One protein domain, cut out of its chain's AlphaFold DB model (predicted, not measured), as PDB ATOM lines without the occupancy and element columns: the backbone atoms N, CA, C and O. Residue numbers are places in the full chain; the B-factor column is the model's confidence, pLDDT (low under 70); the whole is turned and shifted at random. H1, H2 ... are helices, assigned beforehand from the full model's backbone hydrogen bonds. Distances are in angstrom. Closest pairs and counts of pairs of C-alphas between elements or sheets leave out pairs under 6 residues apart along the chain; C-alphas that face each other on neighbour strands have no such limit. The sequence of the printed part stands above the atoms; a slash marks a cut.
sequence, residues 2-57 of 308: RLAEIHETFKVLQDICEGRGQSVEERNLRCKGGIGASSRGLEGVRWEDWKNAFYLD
ATOM      1  N   ARG A   2     157.161 305.765 195.129       92.38
ATOM      2  CA  ARG A   2     156.273 306.942 195.269       92.38
ATOM      3  C   ARG A   2     156.630 308.122 194.344       92.38
ATOM      4  O   ARG A   2     156.463 309.284 194.687       92.38
ATOM      5  N   LEU A   3     157.150 307.832 193.149       94.31
ATOM      6  CA  LEU A   3     157.778 308.829 192.264       94.31
ATOM      7  C   LEU A   3     156.811 309.907 191.753       94.31
ATOM      8  O   LEU A   3     157.203 311.059 191.587       94.31
ATOM      9  N   ALA A   4     155.557 309.536 191.479       96.12
ATOM     10  CA  ALA A   4     154.542 310.482 191.020       96.12
ATOM     11  C   ALA A   4     154.206 311.516 192.105       96.12
ATOM     12  O   ALA A   4     154.125 312.701 191.808       96.12
ATOM     13  N   GLU A   5     154.100 311.075 193.361       96.19
ATOM     14  CA  GLU A   5     153.802 311.943 194.505       96.19
ATOM     15  C   GLU A   5     154.950 312.924 194.782       96.19
ATOM     16  O   GLU A   5     154.695 314.092 195.071       96.19
ATOM     17  N   ILE A   6     156.209 312.490 194.630       96.81
ATOM     18  CA  ILE A   6     157.378 313.381 194.738       96.81
ATOM     19  C   ILE A   6     157.341 314.465 193.657       96.81
ATOM     20  O   ILE A   6     157.519 315.645 193.952       96.81
ATOM     21  N   HIS A   7     157.062 314.082 192.409       95.75
ATOM     22  CA  HIS A   7     157.000 315.039 191.307       95.75
ATOM     23  C   HIS A   7     155.830 316.025 191.453       95.75
ATOM     24  O   HIS A   7     155.985 317.209 191.165       95.75
ATOM     25  N   GLU A   8     154.673 315.560 191.926       96.19
ATOM     26  CA  GLU A   8     153.525 316.430 192.201       96.19
ATOM     27  C   GLU A   8     153.805 317.392 193.358       96.19
ATOM     28  O   GLU A   8     153.516 318.581 193.262       96.19
ATOM     29  N   THR A   9     154.464 316.914 194.418       95.94
ATOM     30  CA  THR A   9     154.891 317.768 195.535       95.94
ATOM     31  C   THR A   9     155.795 318.898 195.047       95.94
ATOM     32  O   THR A   9     155.603 320.044 195.444       95.94
ATOM     33  N   PHE A  10     156.738 318.610 194.142       97.06
ATOM     34  CA  PHE A  10     157.583 319.644 193.544       97.06
ATOM     35  C   PHE A  10     156.769 320.709 192.797       97.06
ATOM     36  O   PHE A  10     157.032 321.892 192.977       97.06
ATOM     37  N   LYS A  11     155.756 320.319 192.012       96.75
ATOM     38  CA  LYS A  11     154.886 321.278 191.306       96.75
ATOM     39  C   LYS A  11     154.113 322.175 192.271       96.75
ATOM     40  O   LYS A  11     154.028 323.376 192.050       96.75
ATOM     41  N   VAL A  12     153.598 321.610 193.364       96.50
ATOM     42  CA  VAL A  12     152.914 322.390 194.407       96.50
ATOM     43  C   VAL A  12     153.878 323.366 195.083       96.50
ATOM     44  O   VAL A  12     153.544 324.534 195.272       96.50
ATOM     45  N   LEU A  13     155.097 322.924 195.406       97.00
ATOM     46  CA  LEU A  13     156.140 323.797 195.948       97.00
ATOM     47  C   LEU A  13     156.537 324.895 194.951       97.00
ATOM     48  O   LEU A  13     156.749 326.037 195.350       97.00
ATOM     49  N   GLN A  14     156.591 324.577 193.659       97.50
ATOM     50  CA  GLN A  14     156.839 325.551 192.605       97.50
ATOM     51  C   GLN A  14     155.732 326.610 192.544       97.50
ATOM     52  O   GLN A  14     156.037 327.799 192.558       97.50
ATOM     53  N   ASP A  15     154.461 326.199 192.558       97.69
ATOM     54  CA  ASP A  15     153.320 327.121 192.616       97.69
ATOM     55  C   ASP A  15     153.414 328.057 193.828       97.69
ATOM     56  O   ASP A  15     153.264 329.271 193.685       97.69
ATOM     57  N   ILE A  16     153.714 327.518 195.013       97.50
ATOM     58  CA  ILE A  16     153.869 328.310 196.240       97.50
ATOM     59  C   ILE A  16     155.017 329.319 196.097       97.50
ATOM     60  O   ILE A  16     154.820 330.508 196.353       97.50
ATOM     61  N   CYS A  17     156.193 328.871 195.651       97.44
ATOM     62  CA  CYS A  17     157.380 329.718 195.513       97.44
ATOM     63  C   CYS A  17     157.180 330.834 194.472       97.44
ATOM     64  O   CYS A  17     157.622 331.963 194.675       97.44
ATOM     65  N   GLU A  18     156.431 330.567 193.400       97.50
ATOM     66  CA  GLU A  18     156.090 331.557 192.370       97.50
ATOM     67  C   GLU A  18     154.966 332.526 192.806       97.50
ATOM     68  O   GLU A  18     154.591 333.431 192.056       97.50
ATOM     69  N   GLY A  19     154.452 332.389 194.034       97.19
ATOM     70  CA  GLY A  19     153.426 333.261 194.613       97.19
ATOM     71  C   GLY A  19     151.989 332.847 194.289       97.19
ATOM     72  O   GLY A  19     151.070 333.632 194.496       97.19
ATOM     73  N   ARG A  20     151.769 331.622 193.800       97.25
ATOM     74  CA  ARG A  20     150.440 331.041 193.527       97.25
ATOM     75  C   ARG A  20     149.904 330.187 194.682       97.25
ATOM     76  O   ARG A  20     149.043 329.335 194.469       97.25
ATOM     77  N   GLY A  21     150.372 330.418 195.911       95.75
ATOM     78  CA  GLY A  21     149.936 329.669 197.097       95.75
ATOM     79  C   GLY A  21     148.416 329.677 197.312       95.75
ATOM     80  O   GLY A  21     147.840 328.651 197.657       95.75
ATOM     81  N   GLN A  22     147.740 330.779 196.980       94.62
ATOM     82  CA  GLN A  22     146.282 330.861 197.092       94.62
ATOM     83  C   GLN A  22     145.549 329.879 196.160       94.62
ATOM     84  O   GLN A  22     144.587 329.240 196.567       94.62
ATOM     85  N   SER A  23     146.065 329.649 194.950       94.25
ATOM     86  CA  SER A  23     145.510 328.642 194.032       94.25
ATOM     87  C   SER A  23     145.748 327.203 194.519       94.25
ATOM     88  O   SER A  23     144.995 326.283 194.189       94.25
ATOM     89  N   VAL A  24     146.803 326.972 195.307       93.81
ATOM     90  CA  VAL A  24     147.020 325.684 195.986       93.81
ATOM     91  C   VAL A  24     145.982 325.487 197.090       93.81
ATOM     92  O   VAL A  24     145.416 324.400 197.197       93.81
ATOM     93  N   GLU A  25     145.687 326.531 197.868       92.12
ATOM     94  CA  GLU A  25     144.642 326.497 198.894       92.12
ATOM     95  C   GLU A  25     143.247 326.249 198.307       92.12
ATOM     96  O   GLU A  25     142.532 325.384 198.806       92.12
ATOM     97  N   GLU A  26     142.882 326.918 197.213       91.12
ATOM     98  CA  GLU A  26     141.585 326.729 196.539       91.12
ATOM     99  C   GLU A  26     141.360 325.285 196.065       91.12
ATOM    100  O   GLU A  26     140.232 324.791 196.053       91.12
ATOM    101  N   ARG A  27     142.438 324.585 195.692       89.31
ATOM    102  CA  ARG A  27     142.408 323.175 195.272       89.31
ATOM    103  C   ARG A  27     142.571 322.197 196.441       89.31
ATOM    104  O   ARG A  27     142.543 320.983 196.222       89.31
ATOM    105  N   ASN A  28     142.763 322.677 197.672       86.88
ATOM    106  CA  ASN A  28     142.977 321.817 198.829       86.88
ATOM    107  C   ASN A  28     141.690 321.074 199.212       86.88
ATOM    108  O   ASN A  28     140.704 321.660 199.649       86.88
ATOM    109  N   LEU A  29     141.732 319.745 199.127       83.19
ATOM    110  CA  LEU A  29     140.618 318.877 199.519       83.19
ATOM    111  C   LEU A  29     140.644 318.502 201.011       83.19
ATOM    112  O   LEU A  29     139.674 317.960 201.537       83.19
ATOM    113  N   ARG A  30     141.749 318.779 201.720       81.50
ATOM    114  CA  ARG A  30     141.931 318.468 203.148       81.50
ATOM    115  C   ARG A  30     141.435 319.608 204.037       81.50
ATOM    116  O   ARG A  30     142.181 320.151 204.853       81.50
ATOM    117  N   CYS A  31     140.163 319.950 203.869       77.25
ATOM    118  CA  CYS A  31     139.450 320.960 204.650       77.25
ATOM    119  C   CYS A  31     138.614 320.313 205.764       77.25
ATOM    120  O   CYS A  31     138.446 319.093 205.804       77.25
ATOM    121  N   LYS A  32     138.093 321.124 206.695       72.62
ATOM    122  CA  LYS A  32     137.281 320.653 207.831       72.62
ATOM    123  C   LYS A  32     136.164 319.706 207.362       72.62
ATOM    124  O   LYS A  32     135.369 320.065 206.502       72.62
ATOM    125  N   GLY A  33     136.110 318.507 207.946       77.19
ATOM    126  CA  GLY A  33     135.175 317.438 207.558       77.19
ATOM    127  C   GLY A  33     135.743 316.424 206.554       77.19
ATOM    128  O   GLY A  33     135.168 315.351 206.395       77.19
ATOM    129  N   GLY A  34     136.887 316.712 205.928       79.12
ATOM    130  CA  GLY A  34     137.621 315.774 205.079       79.12
ATOM    131  C   GLY A  34     138.458 314.770 205.881       79.12
ATOM    132  O   GLY A  34     139.037 315.098 206.919       79.12
ATOM    133  N   ILE A  35     138.562 313.535 205.382       77.50
ATOM    134  CA  ILE A  35     139.414 312.494 205.977       77.50
ATOM    135  C   ILE A  35     140.884 312.932 205.893       77.50
ATOM    136  O   ILE A  35     141.386 313.261 204.820       77.50
ATOM    137  N   GLY A  36     141.584 312.927 207.032       73.06
ATOM    138  CA  GLY A  36     142.994 313.327 207.109       73.06
ATOM    139  C   GLY A  36     143.238 314.837 207.002       73.06
ATOM    140  O   GLY A  36     144.381 315.252 206.798       73.06
ATOM    141  N   ALA A  37     142.191 315.659 207.121       78.75
ATOM    142  CA  ALA A  37     142.322 317.105 207.216       78.75
ATOM    143  C   ALA A  37     142.842 317.539 208.593       78.75
ATOM    144  O   ALA A  37     142.464 316.984 209.625       78.75
ATOM    145  N   SER A  38     143.684 318.574 208.604       78.06
ATOM    146  CA  SER A  38     144.004 319.304 209.832       78.06
ATOM    147  C   SER A  38     142.732 319.964 210.368       78.06
ATOM    148  O   SER A  38     141.946 320.506 209.590       78.06
ATOM    149  N   SER A  39     142.554 319.990 211.691       77.81
ATOM    150  CA  SER A  39     141.443 320.710 212.331       77.81
ATOM    151  C   SER A  39     141.428 322.205 211.996       77.81
ATOM    152  O   SER A  39     140.364 322.818 212.031       77.81
ATOM    153  N   ARG A  40     142.590 322.765 211.633       78.69
ATOM    154  CA  ARG A  40     142.779 324.162 211.210       78.69
ATOM    155  C   ARG A  40     142.924 324.338 209.695       78.69
ATOM    156  O   ARG A  40     142.958 325.465 209.223       78.69
ATOM    157  N   GLY A  41     143.035 323.253 208.924       82.00
ATOM    158  CA  GLY A  41     143.287 323.330 207.481       82.00
ATOM    159  C   GLY A  41     144.471 324.248 207.143       82.00
ATOM    160  O   GLY A  41     145.570 324.043 207.658       82.00
ATOM    161  N   LEU A  42     144.211 325.250 206.299       86.38
ATOM    162  CA  LEU A  42     145.150 326.294 205.868       86.38
ATOM    163  C   LEU A  42     144.822 327.673 206.486       86.38
ATOM    164  O   LEU A  42     145.373 328.693 206.082       86.38
ATOM    165  N   GLU A  43     143.957 327.710 207.506       84.81
ATOM    166  CA  GLU A  43     143.532 328.950 208.160       84.81
ATOM    167  C   GLU A  43     144.721 329.697 208.790       84.81
ATOM    168  O   GLU A  43     145.432 329.176 209.660       84.81
ATOM    169  N   GLY A  44     144.906 330.951 208.369       87.94
ATOM    170  CA  GLY A  44     145.967 331.836 208.851       87.94
ATOM    171  C   GLY A  44     147.286 331.734 208.081       87.94
ATOM    172  O   GLY A  44     148.245 332.412 208.449       87.94
ATOM    173  N   VAL A  45     147.361 330.925 207.018       91.62
ATOM    174  CA  VAL A  45     148.525 330.919 206.124       91.62
ATOM    175  C   VAL A  45     148.528 332.198 205.284       91.62
ATOM    176  O   VAL A  45     147.605 332.466 204.522       91.62
ATOM    177  N   ARG A  46     149.596 332.989 205.399       95.56
ATOM    178  CA  ARG A  46     149.852 334.146 204.533       95.56
ATOM    179  C   ARG A  46     150.677 333.717 203.323       95.56
ATOM    180  O   ARG A  46     151.900 333.693 203.394       95.56
ATOM    181  N   TRP A  47     150.026 333.364 202.216       95.38
ATOM    182  CA  TRP A  47     150.705 332.831 201.021       95.38
ATOM    183  C   TRP A  47     151.723 333.777 200.383       95.38
ATOM    184  O   TRP A  47     152.694 333.318 199.787       95.38
ATOM    185  N   GLU A  48     151.531 335.082 200.539       95.38
ATOM    186  CA  GLU A  48     152.455 336.114 200.060       95.38
ATOM    187  C   GLU A  48     153.863 335.954 200.652       95.38
ATOM    188  O   GLU A  48     154.849 336.141 199.940       95.38
ATOM    189  N   ASP A  49     153.958 335.522 201.917       96.75
ATOM    190  CA  ASP A  49     155.229 335.336 202.632       96.75
ATOM    191  C   ASP A  49     156.058 334.177 202.067       96.75
ATOM    192  O   ASP A  49     157.255 334.082 202.325       96.75
ATOM    193  N   TRP A  50     155.427 333.286 201.297       96.75
ATOM    194  CA  TRP A  50     156.070 332.106 200.726       96.75
ATOM    195  C   TRP A  50     156.649 332.345 199.331       96.75
ATOM    196  O   TRP A  50     157.411 331.510 198.831       96.75
ATOM    197  N   LYS A  51     156.333 333.483 198.703       97.75
ATOM    198  CA  LYS A  51     156.885 333.843 197.398       97.75
ATOM    199  C   LYS A  51     158.403 333.996 197.510       97.75
ATOM    200  O   LYS A  51     158.891 334.826 198.271       97.75
ATOM    201  N   ASN A  52     159.148 333.218 196.726       96.62
ATOM    202  CA  ASN A  52     160.613 333.135 196.764       96.62
ATOM    203  C   ASN A  52     161.201 332.774 198.147       96.62
ATOM    204  O   ASN A  52     162.369 333.059 198.408       96.62
ATOM    205  N   ALA A  53     160.423 332.152 199.041       94.88
ATOM    206  CA  ALA A  53     160.865 331.858 200.409       94.88
ATOM    207  C   ALA A  53     161.814 330.652 200.512       94.88
ATOM    208  O   ALA A  53     162.458 330.448 201.541       94.88
ATOM    209  N   PHE A  54     161.902 329.830 199.466       92.88
ATOM    210  CA  PHE A  54     162.768 328.657 199.425       92.88
ATOM    211  C   PHE A  54     163.269 328.372 198.008       92.88
ATOM    212  O   PHE A  54     162.684 328.790 197.011       92.88
ATOM    213  N   TYR A  55     164.366 327.624 197.930       91.69
ATOM    214  CA  TYR A  55     164.988 327.228 196.670       91.69
ATOM    215  C   TYR A  55     164.284 326.015 196.052       91.69
ATOM    216  O   TYR A  55     163.956 325.059 196.756       91.69
ATOM    217  N   LEU A  56     164.109 326.042 194.730       94.62
ATOM    218  CA  LEU A  56     163.567 324.933 193.934       94.62
ATOM    219  C   LEU A  56     164.657 324.108 193.235       94.62
ATOM    220  O   LEU A  56     164.354 323.176 192.498       94.62
ATOM    221  N   ASP A  57     165.922 324.442 193.450       92.81
ATOM    222  CA  ASP A  57     167.075 323.743 192.907       92.81
ATOM    223  C   ASP A  57     167.943 323.164 194.032       92.81
ATOM    224  O   ASP A  57     167.930 323.628 195.178       92.81
TER     225      ASP A  57
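Overview. This is residues 2 to 57 of the 308 residues of a protein of Microthyrium microscopicum (UniProt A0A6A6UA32). A long helix, H1, and a short one, H2, meet as an L at the later end of H1, with the very short H3 packed on H2 at this corner; residues 2 to 9, of which 3 to 9 belong to H1, stick out from the rest. From H2 a long loop, residues 27 to 46, swings far out to one side of H1 and folds back to H3, while the last residues, 51 to 57, lead away on the other side. The printed part has 56 residues, with three named helices in the order H1, H2, H3 and no named strand; its class is all helix, though only 25 of the 56 residues are in named elements. It is only just compact, close to loose, with a radius of gyration of the C-alphas of 12.2 A, and its outline is flat, spanning 35 by 29 by 14 A.

Along the chain. After Arg 2 comes H1, residues 3 to 17, which begins with C-alpha 3 at (157.778, 308.829, 192.264), ends with C-alpha 17 at (157.380, 329.718, 195.513) and measures 21.1 A from first to last C-alpha. H2 is residues 21 to 26, 8.9 A long, and begins with C-alpha 21 at (149.936, 329.669, 197.097). H3 is residues 47 to 50, 5.4 A long, and ends with C-alpha 50 at (156.070, 332.106, 200.726).

Arrangement. H1 touches H2 with residues 12 to 16 alone; their closest C-alphas, those of Asp 15 and Gly 21, are 6.2 A apart. The two helices run opposite ways at a steep tilt of 65 degrees. H2 touches H3, where the closest C-alphas are those of Gly 21 and Trp 47, 5.1 A apart. H1 and H3 only just touch, with 3 pairs of C-alphas within 8 A, and H1 does so with residues 16 to 17 alone; the closest C-alphas are those of Cys 17 and Trp 50, 5.9 A apart. In H1 and H2 every pair of O i and N i+4 is within hydrogen-bond range, while H3, with four residues, is too short for such a pair; its one pair of O i and N i+3 is within range.

Size, cuts and confidence. The two C-alphas farthest apart are those of Gly 33, in the loop, and Asp 57, the last printed residue, at 35.7 A. Without residues 2 to 9, which stand free, the body of 48 residues spans 34 by 20 by 14 A. The link from H1 to H2 is tight, with 3 residues, and the link from H2 to H3 is long, with 20 residues. The printed part has no cut. The mean pLDDT of the printed part is 90.7, and no printed residue is under 70.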